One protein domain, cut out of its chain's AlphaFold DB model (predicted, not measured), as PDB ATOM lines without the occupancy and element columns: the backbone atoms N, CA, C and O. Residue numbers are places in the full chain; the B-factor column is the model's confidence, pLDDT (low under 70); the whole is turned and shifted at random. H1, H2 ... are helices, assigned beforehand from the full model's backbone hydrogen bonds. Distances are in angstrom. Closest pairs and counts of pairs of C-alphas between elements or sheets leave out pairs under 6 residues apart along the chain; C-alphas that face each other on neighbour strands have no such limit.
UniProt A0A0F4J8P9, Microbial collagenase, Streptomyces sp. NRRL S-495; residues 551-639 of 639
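This is residues 551 to 639 of the 639 residues of the protein "Microbial collagenase" of Streptomyces sp. NRRL S-495 (UniProt A0A0F4J8P9). Two long helices, H1 and H4, cross as an X in the core; the short H2 and H3 pack on H4, and H5 leads away from its end to H6, which packs on H5. The printed part has 89 residues, of which 61 are in six named helices, H1 to H6 in order along the chain, with no named strand; the class is all helix. The whole is compact, radius of gyration of the C-alphas 12.7 A, spanning 35 by 28 by 19 A.

H1, residues 554 to 569, begins at C-alpha (76.198, 108.960, 40.544) and is 22.1 A long. H2 is 574 to 580, H3 587 to 590. H4, 600 to 617, is 24.5 A long; H5, 619 to 629, 15.2 A. H6, 634 to 638, ends at C-alpha (64.028, 108.462, 37.897).

H4 is the hub. It touches H1, C-alphas of Gly 559 and Gly 607 closest at 3.9 A, about perpendicular at 72 degrees, only just past steep. With residues 601 to 609 alone it touches H2, C-alphas of Ala 576 and Arg 605 closest at 4.8 A; with 602 to 610 alone, H3, Leu 587 and Ala 610 closest at 6.6 A between C-alphas. H4 and H5 only just touch, only at the corner, with 3 pairs of C-alphas within 8 A, Leu 615 and Val 622 closest at 6.5 A. H5 touches H6, C-alphas of Val 625 and Ala 637 closest at 5.1 A. H1 and H5 are apart. Every O i to N i+4 pair is within hydrogen-bond range in H1, H2, H5 and H6, and 13 of 14 in H4; H3 is too short for one.

The C-alphas farthest apart, of Leu 582 and Thr 631, are 36.7 A apart. The printed part has no cut, no link is long, and no printed residue is under pLDDT 70.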
ATOM      1  N   THR A 551      70.781 106.798  33.603       95.56
ATOM      2  CA  THR A 551      70.161 107.951  34.272       95.56
ATOM      3  C   THR A 551      71.124 108.508  35.336       95.56
ATOM      4  O   THR A 551      72.093 107.832  35.674       95.56
ATOM      5  N   PRO A 552      70.916 109.730  35.872       95.75
ATOM      6  CA  PRO A 552      71.813 110.318  36.876       95.75
ATOM      7  C   PRO A 552      71.804 109.575  38.231       95.75
ATOM      8  O   PRO A 552      71.109 109.955  39.170       95.75
ATOM      9  N   THR A 553      72.592 108.505  38.334       96.69
ATOM     10  CA  THR A 553      72.709 107.624  39.513       96.69
ATOM     11  C   THR A 553      73.977 107.862  40.333       96.69
ATOM     12  O   THR A 553      74.115 107.295  41.411       96.69
ATOM     13  N   ILE A 554      74.883 108.749  39.899       95.44
ATOM     14  CA  ILE A 554      76.198 108.960  40.544       95.44
ATOM     15  C   ILE A 554      76.075 109.449  41.994       95.44
ATOM     16  O   ILE A 554      76.921 109.144  42.831       95.44
ATOM     17  N   TRP A 555      74.993 110.166  42.314       96.50
ATOM     18  CA  TRP A 555      74.684 110.568  43.689       96.50
ATOM     19  C   TRP A 555      74.461 109.367  44.615       96.50
ATOM     20  O   TRP A 555      74.812 109.456  45.787       96.50
ATOM     21  N   TRP A 556      73.883 108.280  44.087       98.25
ATOM     22  CA  TRP A 556      73.718 107.014  44.784       98.25
ATOM     23  C   TRP A 556      75.042 106.264  44.798       98.25
ATOM     24  O   TRP A 556      75.572 106.077  45.878       98.25
ATOM     25  N   ILE A 557      75.611 105.930  43.635       97.06
ATOM     26  CA  ILE A 557      76.813 105.080  43.512       97.06
ATOM     27  C   ILE A 557      77.938 105.566  44.445       97.06
ATOM     28  O   ILE A 557      78.322 104.880  45.392       97.06
ATOM     29  N   GLU A 558      78.414 106.801  44.260       95.38
ATOM     30  CA  GLU A 558      79.530 107.323  45.060       95.38
ATOM     31  C   GLU A 558      79.095 107.769  46.462       95.38
ATOM     32  O   GLU A 558      79.842 107.618  47.430       95.38
ATOM     33  N   GLY A 559      77.865 108.274  46.612       97.69
ATOM     34  CA  GLY A 559      77.338 108.691  47.912       97.69
ATOM     35  C   GLY A 559      77.052 107.530  48.865       97.69
ATOM     36  O   GLY A 559      77.185 107.682  50.082       97.69
ATOM     37  N   PHE A 560      76.681 106.366  48.333       98.56
ATOM     38  CA  PHE A 560      76.382 105.149  49.078       98.56
ATOM     39  C   PHE A 560      77.660 104.414  49.454       98.56
ATOM     40  O   PHE A 560      77.791 104.013  50.611       98.56
ATOM     41  N   ALA A 561      78.641 104.355  48.551       97.31
ATOM     42  CA  ALA A 561      79.984 103.893  48.873       97.31
ATOM     43  C   ALA A 561      80.631 104.713  50.000       97.31
ATOM     44  O   ALA A 561      81.099 104.134  50.988       97.31
ATOM     45  N   GLU A 562      80.532 106.045  49.948       96.00
ATOM     46  CA  GLU A 562      80.962 106.915  51.048       96.00
ATOM     47  C   GLU A 562      80.147 106.670  52.329       96.00
ATOM     48  O   GLU A 562      80.706 106.559  53.425       96.00
ATOM     49  N   TYR A 563      78.814 106.568  52.220       98.06
ATOM     50  CA  TYR A 563      77.938 106.372  53.377       98.06
ATOM     51  C   TYR A 563      78.245 105.066  54.107       98.06
ATOM     52  O   TYR A 563      78.414 105.076  55.331       98.06
ATOM     53  N   VAL A 564      78.346 103.958  53.371       98.19
ATOM     54  CA  VAL A 564      78.677 102.639  53.911       98.19
ATOM     55  C   VAL A 564      80.084 102.659  54.494       98.19
ATOM     56  O   VAL A 564      80.240 102.275  55.651       98.19
ATOM     57  N   SER A 565      81.081 103.174  53.766       95.31
ATOM     58  CA  SER A 565      82.478 103.259  54.214       95.31
ATOM     59  C   SER A 565      82.621 103.992  55.554       95.31
ATOM     60  O   SER A 565      83.087 103.404  56.537       95.31
ATOM     61  N   TYR A 566      82.164 105.247  55.648       95.31
ATOM     62  CA  TYR A 566      82.288 106.043  56.875       95.31
ATOM     63  C   TYR A 566      81.459 105.472  58.032       95.31
ATOM     64  O   TYR A 566      81.942 105.415  59.168       95.31
ATOM     65  N   SER A 567      80.232 105.013  57.765       96.50
ATOM     66  CA  SER A 567      79.320 104.538  58.813       96.50
ATOM     67  C   SER A 567      79.722 103.165  59.363       96.50
ATOM     68  O   SER A 567      79.685 102.965  60.578       96.50
ATOM     69  N   TYR A 568      80.191 102.250  58.505       96.69
ATOM     70  CA  TYR A 568      80.773 100.966  58.909       96.69
ATOM     71  C   TYR A 568      82.037 101.167  59.759       96.69
ATOM     72  O   TYR A 568      82.151 100.606  60.854       96.69
ATOM     73  N   ARG A 569      82.962 102.021  59.292       93.81
ATOM     74  CA  ARG A 569      84.211 102.356  60.002       93.81
ATOM     75  C   ARG A 569      83.983 103.199  61.266       93.81
ATOM     76  O   ARG A 569      84.909 103.342  62.062       93.81
ATOM     77  N   LYS A 570      82.770 103.734  61.466       95.19
ATOM     78  CA  LYS A 570      82.375 104.641  62.563       95.19
ATOM     79  C   LYS A 570      83.224 105.917  62.611       95.19
ATOM     80  O   LYS A 570      83.612 106.375  63.686       95.19
ATOM     81  N   LEU A 571      83.519 106.475  61.440       91.75
ATOM     82  CA  LEU A 571      84.290 107.705  61.282       91.75
ATOM     83  C   LEU A 571      83.366 108.904  61.045       91.75
ATOM     84  O   LEU A 571      82.361 108.802  60.342       91.75
ATOM     85  N   ASN A 572      83.736 110.061  61.594       91.81
ATOM     86  CA  ASN A 572      83.102 111.326  61.237       91.81
ATOM     87  C   ASN A 572      83.619 111.791  59.872       91.81
ATOM     88  O   ASN A 572      84.829 111.824  59.647       91.81
ATOM     89  N   TYR A 573      82.717 112.214  58.988       92.38
ATOM     90  CA  TYR A 573      83.095 112.832  57.717       92.38
ATOM     91  C   TYR A 573      83.172 114.361  57.864       92.38
ATOM     92  O   TYR A 573      82.358 115.102  57.313       92.38
ATOM     93  N   ASP A 574      84.163 114.851  58.615       92.12
ATOM     94  CA  ASP A 574      84.306 116.277  58.967       92.12
ATOM     95  C   ASP A 574      84.338 117.211  57.743       92.12
ATOM     96  O   ASP A 574      83.824 118.331  57.787       92.12
ATOM     97  N   ALA A 575      84.898 116.750  56.620       85.38
ATOM     98  CA  ALA A 575      84.904 117.511  55.375       85.38
ATOM     99  C   ALA A 575      83.497 117.636  54.758       85.38
ATOM    100  O   ALA A 575      83.139 118.717  54.295       85.38
ATOM    101  N   ALA A 576      82.672 116.583  54.798       92.38
ATOM    102  CA  ALA A 576      81.276 116.653  54.363       92.38
ATOM    103  C   ALA A 576      80.426 117.508  55.321       92.38
ATOM    104  O   ALA A 576      79.619 118.311  54.866       92.38
ATOM    105  N   ILE A 577      80.666 117.431  56.636       93.44
ATOM    106  CA  ILE A 577      80.034 118.316  57.634       93.44
ATOM    107  C   ILE A 577      80.374 119.789  57.344       93.44
ATOM    108  O   ILE A 577      79.493 120.648  57.353       93.44
ATOM    109  N   THR A 578      81.640 120.079  57.028       93.81
ATOM    110  CA  THR A 578      82.093 121.428  56.653       93.81
ATOM    111  C   THR A 578      81.439 121.894  55.349       93.81
ATOM    112  O   THR A 578      80.948 123.019  55.281       93.81
ATOM    113  N   ALA A 579      81.374 121.025  54.335       90.69
ATOM    114  CA  ALA A 579      80.723 121.320  53.062       90.69
ATOM    115  C   ALA A 579      79.218 121.601  53.228       90.69
ATOM    116  O   ALA A 579      78.718 122.566  52.651       90.69
ATOM    117  N   ALA A 580      78.510 120.836  54.068       92.75
ATOM    118  CA  ALA A 580      77.088 121.040  54.354       92.75
ATOM    119  C   ALA A 580      76.791 122.458  54.877       92.75
ATOM    120  O   ALA A 580      75.817 123.082  54.451       92.75
ATOM    121  N   GLY A 581      77.664 122.995  55.739       94.31
ATOM    122  CA  GLY A 581      77.556 124.352  56.287       94.31
ATOM    123  C   GLY A 581      77.707 125.483  55.260       94.31
ATOM    124  O   GLY A 581      77.378 126.626  55.568       94.31
ATOM    125  N   LEU A 582      78.166 125.187  54.039       93.50
ATOM    126  CA  LEU A 582      78.231 126.150  52.933       93.50
ATOM    127  C   LEU A 582      76.911 126.259  52.151       93.50
ATOM    128  O   LEU A 582      76.758 127.182  51.355       93.50
ATOM    129  N   HIS A 583      75.963 125.335  52.358       93.75
ATOM    130  CA  HIS A 583      74.657 125.304  51.680       93.75
ATOM    131  C   HIS A 583      74.729 125.344  50.133       93.75
ATOM    132  O   HIS A 583      73.822 125.847  49.470       93.75
ATOM    133  N   THR A 584      75.804 124.797  49.550       94.31
ATOM    134  CA  THR A 584      76.165 124.933  48.127       94.31
ATOM    135  C   THR A 584      75.132 124.373  47.145       94.31
ATOM    136  O   THR A 584      74.889 124.984  46.104       94.31
ATOM    137  N   TYR A 585      74.528 123.215  47.440       95.88
ATOM    138  CA  TYR A 585      73.646 122.510  46.502       95.88
ATOM    139  C   TYR A 585      72.251 122.247  47.078       95.88
ATOM    140  O   TYR A 585      72.081 121.943  48.258       95.88
ATOM    141  N   LYS A 586      71.239 122.303  46.205       96.75
ATOM    142  CA  LYS A 586      69.897 121.770  46.483       96.75
ATOM    143  C   LYS A 586      69.911 120.255  46.288       96.75
ATOM    144  O   LYS A 586      70.551 119.777  45.356       96.75
ATOM    145  N   LEU A 587      69.128 119.513  47.075       95.88
ATOM    146  CA  LEU A 587      69.033 118.050  46.955       95.88
ATOM    147  C   LEU A 587      68.658 117.588  45.532       95.88
ATOM    148  O   LEU A 587      69.273 116.666  45.010       95.88
ATOM    149  N   SER A 588      67.740 118.290  44.858       95.88
ATOM    150  CA  SER A 588      67.377 117.998  43.462       95.88
ATOM    151  C   SER A 588      68.560 118.109  42.494       95.88
ATOM    152  O   SER A 588      68.663 117.328  41.561       95.88
ATOM    153  N   THR A 589      69.488 119.046  42.727       96.81
ATOM    154  CA  THR A 589      70.725 119.156  41.939       96.81
ATOM    155  C   THR A 589      71.637 117.958  42.188       96.81
ATOM    156  O   THR A 589      72.309 117.503  41.269       96.81
ATOM    157  N   LEU A 590      71.656 117.408  43.401       97.44
ATOM    158  CA  LEU A 590      72.455 116.222  43.705       97.44
ATOM    159  C   LEU A 590      71.895 114.995  42.981       97.44
ATOM    160  O   LEU A 590      72.671 114.292  42.347       97.44
ATOM    161  N   PHE A 591      70.573 114.827  42.920       97.25
ATOM    162  CA  PHE A 591      69.932 113.783  42.106       97.25
ATOM    163  C   PHE A 591      70.177 113.910  40.591       97.25
ATOM    164  O   PHE A 591      69.937 112.956  39.864       97.25
ATOM    165  N   ASP A 592      70.680 115.049  40.105       96.50
ATOM    166  CA  ASP A 592      71.072 115.274  38.704       96.50
ATOM    167  C   ASP A 592      72.590 115.117  38.475       96.50
ATOM    168  O   ASP A 592      73.138 115.654  37.508       96.50
ATOM    169  N   THR A 593      73.316 114.467  39.389       94.56
ATOM    170  CA  THR A 593      74.779 114.315  39.291       94.56
ATOM    171  C   THR A 593      75.157 113.242  38.272       94.56
ATOM    172  O   THR A 593      74.719 112.098  38.363       94.56
ATOM    173  N   THR A 594      76.006 113.626  37.319       92.44
ATOM    174  CA  THR A 594      76.660 112.746  36.343       92.44
ATOM    175  C   THR A 594      78.152 113.067  36.300       92.44
ATOM    176  O   THR A 594      78.573 114.154  36.703       92.44
ATOM    177  N   TYR A 595      78.974 112.159  35.774       83.94
ATOM    178  CA  TYR A 595      80.417 112.388  35.672       83.94
ATOM    179  C   TYR A 595      80.807 113.547  34.732       83.94
ATOM    180  O   TYR A 595      81.912 114.068  34.844       83.94
ATOM    181  N   GLU A 596      79.921 113.979  33.827       84.69
ATOM    182  CA  GLU A 596      80.104 115.170  32.981       84.69
ATOM    183  C   GLU A 596      79.881 116.494  33.727       84.69
ATOM    184  O   GLU A 596      80.416 117.519  33.311       84.69
ATOM    185  N   ASN A 597      79.050 116.511  34.777       88.81
ATOM    186  CA  ASN A 597      78.547 117.750  35.387       88.81
ATOM    187  C   ASN A 597      78.989 117.959  36.848       88.81
ATOM    188  O   ASN A 597      78.445 118.812  37.558       88.81
ATOM    189  N   THR A 598      79.970 117.179  37.300       86.69
ATOM    190  CA  THR A 598      80.373 117.072  38.704       86.69
ATOM    191  C   THR A 598      81.837 117.451  38.950       86.69
ATOM    192  O   THR A 598      82.603 117.733  38.034       86.69
ATOM    193  N   ASN A 599      82.207 117.479  40.226       82.75
ATOM    194  CA  ASN A 599      83.567 117.585  40.742       82.75
ATOM    195  C   ASN A 599      83.655 116.789  42.061       82.75
ATOM    196  O   ASN A 599      82.635 116.319  42.568       82.75
ATOM    197  N   THR A 600      84.844 116.677  42.657       80.31
ATOM    198  CA  THR A 600      85.064 115.931  43.914       80.31
ATOM    199  C   THR A 600      84.130 116.359  45.058       80.31
ATOM    200  O   THR A 600      83.676 115.518  45.831       80.31
ATOM    201  N   GLU A 601      83.797 117.652  45.168       86.81
ATOM    202  CA  GLU A 601      82.864 118.145  46.193       86.81
ATOM    203  C   GLU A 601      81.447 117.605  45.977       86.81
ATOM    204  O   GLU A 601      80.834 117.085  46.913       86.81
ATOM    205  N   ARG A 602      80.925 117.728  44.751       92.50
ATOM    206  CA  ARG A 602      79.560 117.320  44.403       92.50
ATOM    207  C   ARG A 602      79.394 115.800  44.421       92.50
ATOM    208  O   ARG A 602      78.411 115.332  44.986       92.50
ATOM    209  N   THR A 603      80.345 115.058  43.849       90.25
ATOM    210  CA  THR A 603      80.306 113.588  43.768       90.25
ATOM    211  C   THR A 603      80.335 112.954  45.154       90.25
ATOM    212  O   THR A 603      79.377 112.299  45.543       90.25
ATOM    213  N   TYR A 604      81.404 113.182  45.921       90.94
ATOM    214  CA  TYR A 604      81.672 112.394  47.126       90.94
ATOM    215  C   TYR A 604      81.019 112.994  48.365       90.94
ATOM    216  O   TYR A 604      80.146 112.388  48.979       90.94
ATOM    217  N   ARG A 605      81.378 114.234  48.719       93.25
ATOM    218  CA  ARG A 605      80.924 114.844  49.979       93.25
ATOM    219  C   ARG A 605      79.440 115.177  49.957       93.25
ATOM    220  O   ARG A 605      78.737 114.890  50.920       93.25
ATOM    221  N   TRP A 606      78.944 115.762  48.869       97.25
ATOM    222  CA  TRP A 606      77.514 116.040  48.744       97.25
ATOM    223  C   TRP A 606      76.690 114.813  48.329       97.25
ATOM    224  O   TRP A 606      75.552 114.708  48.780       97.25
ATOM    225  N   GLY A 607      77.256 113.851  47.586       97.25
ATOM    226  CA  GLY A 607      76.647 112.528  47.392       97.25
ATOM    227  C   GLY A 607      76.419 111.807  48.722       97.25
ATOM    228  O   GLY A 607      75.288 111.434  49.027       97.25
ATOM    229  N   TYR A 608      77.448 111.729  49.576       98.12
ATOM    230  CA  TYR A 608      77.358 111.209  50.947       98.12
ATOM    231  C   TYR A 608      76.231 111.874  51.743       98.12
ATOM    232  O   TYR A 608      75.414 111.188  52.355       98.12
ATOM    233  N   LEU A 609      76.153 113.211  51.728       98.25
ATOM    234  CA  LEU A 609      75.105 113.954  52.437       98.25
ATOM    235  C   LEU A 609      73.703 113.645  51.888       98.25
ATOM    236  O   LEU A 609      72.767 113.507  52.676       98.25
ATOM    237  N   ALA A 610      73.555 113.516  50.565       98.31
ATOM    238  CA  ALA A 610      72.291 113.163  49.926       98.31
ATOM    239  C   ALA A 610      71.851 111.740  50.293       98.31
ATOM    240  O   ALA A 610      70.741 111.559  50.790       98.31
ATOM    241  N   VAL A 611      72.725 110.740  50.124       98.56
ATOM    242  CA  VAL A 611      72.426 109.340  50.467       98.56
ATOM    243  C   VAL A 611      72.161 109.180  51.957       98.56
ATOM    244  O   VAL A 611      71.172 108.551  52.328       98.56
ATOM    245  N   ARG A 612      72.955 109.823  52.819       98.00
ATOM    246  CA  ARG A 612      72.724 109.836  54.268       98.00
ATOM    247  C   ARG A 612      71.345 110.387  54.625       98.00
ATOM    248  O   ARG A 612      70.603 109.741  55.360       98.00
ATOM    249  N   TYR A 613      70.988 111.557  54.096       98.19
ATOM    250  CA  TYR A 613      69.680 112.168  54.334       98.19
ATOM    251  C   TYR A 613      68.538 111.267  53.847       98.19
ATOM    252  O   TYR A 613      67.563 111.068  54.572       98.19
ATOM    253  N   MET A 614      68.667 110.677  52.657       98.56
ATOM    254  CA  MET A 614      67.638 109.802  52.100       98.56
ATOM    255  C   MET A 614      67.497 108.488  52.885       98.56
ATOM    256  O   MET A 614      66.379 108.098  53.211       98.56
ATOM    257  N   LEU A 615      68.599 107.840  53.277       98.25
ATOM    258  CA  LEU A 615      68.571 106.607  54.073       98.25
ATOM    259  C   LEU A 615      68.043 106.817  55.499       98.25
ATOM    260  O   LEU A 615      67.319 105.956  56.000       98.25
ATOM    261  N   GLU A 616      68.407 107.924  56.154       97.06
ATOM    262  CA  GLU A 616      68.020 108.200  57.544       97.06
ATOM    263  C   GLU A 616      66.620 108.828  57.674       97.06
ATOM    264  O   GLU A 616      65.945 108.572  58.669       97.06
ATOM    265  N   GLN A 617      66.175 109.645  56.706       98.31
ATOM    266  CA  GLN A 617      64.930 110.431  56.811       98.31
ATOM    267  C   GLN A 617      63.833 110.019  55.812       98.31
ATOM    268  O   GLN A 617      62.654 110.186  56.117       98.31
ATOM    269  N   HIS A 618      64.191 109.451  54.654       98.19
ATOM    270  CA  HIS A 618      63.267 109.118  53.549       98.19
ATOM    271  C   HIS A 618      63.395 107.653  53.126       98.19
ATOM    272  O   HIS A 618      63.407 107.304  51.945       98.19
ATOM    273  N   ARG A 619      63.517 106.759  54.115       97.75
ATOM    274  CA  ARG A 619      63.896 105.360  53.878       97.75
ATOM    275  C   ARG A 619      62.963 104.610  52.923       97.75
ATOM    276  O   ARG A 619      63.439 103.784  52.150       97.75
ATOM    277  N   ASN A 620      61.663 104.897  52.971       98.25
ATOM    278  CA  ASN A 620      60.676 104.275  52.085       98.25
ATOM    279  C   ASN A 620      60.895 104.664  50.615       98.25
ATOM    280  O   ASN A 620      60.673 103.836  49.736       98.25
ATOM    281  N   ASP A 621      61.361 105.887  50.357       98.00
ATOM    282  CA  ASP A 621      61.632 106.372  49.003       98.00
ATOM    283  C   ASP A 621      62.901 105.711  48.450       98.00
ATOM    284  O   ASP A 621      62.919 105.280  47.301       98.00
ATOM    285  N   VAL A 622      63.930 105.516  49.290       98.19
ATOM    286  CA  VAL A 622      65.111 104.710  48.923       98.19
ATOM    287  C   VAL A 622      64.731 103.256  48.649       98.19
ATOM    288  O   VAL A 622      65.126 102.712  47.624       98.19
ATOM    289  N   ASP A 623      63.932 102.627  49.517       98.19
ATOM    290  CA  ASP A 623      63.486 101.241  49.318       98.19
ATOM    291  C   ASP A 623      62.657 101.096  48.014       98.19
ATOM    292  O   ASP A 623      62.742 100.067  47.340       98.19
ATOM    293  N   ALA A 624      61.913 102.135  47.607       98.12
ATOM    294  CA  ALA A 624      61.202 102.182  46.327       98.12
ATOM    295  C   ALA A 624      62.137 102.372  45.115       98.12
ATOM    296  O   ALA A 624      61.967 101.684  44.107       98.12
ATOM    297  N   VAL A 625      63.141 103.253  45.210       97.75
ATOM    298  CA  VAL A 625      64.162 103.457  44.164       97.75
ATOM    299  C   VAL A 625      65.005 102.193  43.964       97.75
ATOM    300  O   VAL A 625      65.183 101.748  42.830       97.75
ATOM    301  N   LEU A 626      65.443 101.537  45.042       98.25
ATOM    302  CA  LEU A 626      66.213 100.291  44.961       98.25
ATOM    303  C   LEU A 626      65.406  99.137  44.355       98.25
ATOM    304  O   LEU A 626      65.947  98.355  43.577       98.25
ATOM    305  N   ALA A 627      64.097  99.056  44.611       98.25
ATOM    306  CA  ALA A 627      63.236  98.083  43.932       98.25
ATOM    307  C   ALA A 627      63.224  98.260  42.397       98.25
ATOM    308  O   ALA A 627      63.032  97.286  41.664       98.25
ATOM    309  N   LYS A 628      63.461  99.481  41.899       98.50
ATOM    310  CA  LYS A 628      63.616  99.775  40.469       98.50
ATOM    311  C   LYS A 628      65.030  99.475  39.965       98.50
ATOM    312  O   LYS A 628      65.160  98.770  38.965       98.50
ATOM    313  N   TYR A 629      66.074  99.919  40.672       98.31
ATOM    314  CA  TYR A 629      67.478  99.650  40.308       98.31
ATOM    315  C   TYR A 629      67.766  98.141  40.194       98.31
ATOM    316  O   TYR A 629      68.304  97.694  39.180       98.31
ATOM    317  N   ARG A 630      67.270  97.333  41.144       98.38
ATOM    318  CA  ARG A 630      67.418  95.861  41.174       98.38
ATOM    319  C   ARG A 630      66.737  95.127  40.011       98.38
ATOM    320  O   ARG A 630      66.926  93.922  39.853       98.38
ATOM    321  N   THR A 631      65.922  95.825  39.214       97.88
ATOM    322  CA  THR A 631      65.223  95.286  38.031       97.88
ATOM    323  C   THR A 631      65.612  95.978  36.720       97.88
ATOM    324  O   THR A 631      65.071  95.636  35.670       97.88
ATOM    325  N   GLY A 632      66.541  96.940  36.760       97.62
ATOM    326  CA  GLY A 632      66.987  97.692  35.584       97.62
ATOM    327  C   GLY A 632      65.986  98.736  35.083       97.62
ATOM    328  O   GLY A 632      66.144  99.257  33.979       97.62
ATOM    329  N   ASP A 633      64.954  99.065  35.866       98.19
ATOM    330  CA  ASP A 633      63.972 100.099  35.520       98.19
ATOM    331  C   ASP A 633      64.509 101.500  35.865       98.19
ATOM    332  O   ASP A 633      63.957 102.227  36.690       98.19
ATOM    333  N   TRP A 634      65.625 101.876  35.235       97.62
ATOM    334  CA  TRP A 634      66.334 103.137  35.476       97.62
ATOM    335  C   TRP A 634      65.450 104.364  35.236       97.62
ATOM    336  O   TRP A 634      65.449 105.307  36.024       97.62
ATOM    337  N   ASN A 635      64.629 104.327  34.182       97.19
ATOM    338  CA  ASN A 635      63.678 105.397  33.883       97.19
ATOM    339  C   ASN A 635      62.546 105.464  34.920       97.19
ATOM    340  O   ASN A 635      62.186 106.558  35.344       97.19
ATOM    341  N   GLY A 636      62.004 104.322  35.362       97.12
ATOM    342  CA  GLY A 636      60.973 104.266  36.398       97.12
ATOM    343  C   GLY A 636      61.485 104.506  37.822       97.12
ATOM    344  O   GLY A 636      60.673 104.765  38.702       97.12
ATOM    345  N   ALA A 637      62.799 104.438  38.053       96.19
ATOM    346  CA  ALA A 637      63.460 104.906  39.274       96.19
ATOM    347  C   ALA A 637      63.658 106.430  39.296       96.19
ATOM    348  O   ALA A 637      63.823 107.026  40.358       96.19
ATOM    349  N   ARG A 638      63.715 107.044  38.107       93.44
ATOM    350  CA  ARG A 638      64.028 108.462  37.897       93.44
ATOM    351  C   ARG A 638      62.785 109.355  37.754       93.44
ATOM    352  O   ARG A 638      62.920 110.577  37.852       93.44
ATOM    353  N   ALA A 639      61.625 108.756  37.481       89.44
ATOM    354  CA  ALA A 639      60.323 109.412  37.331       89.44
ATOM    355  C   ALA A 639      59.619 109.637  38.680       89.44
ATOM    356  O   ALA A 639      59.051 110.742  38.834       89.44
TER     357      ALA A 639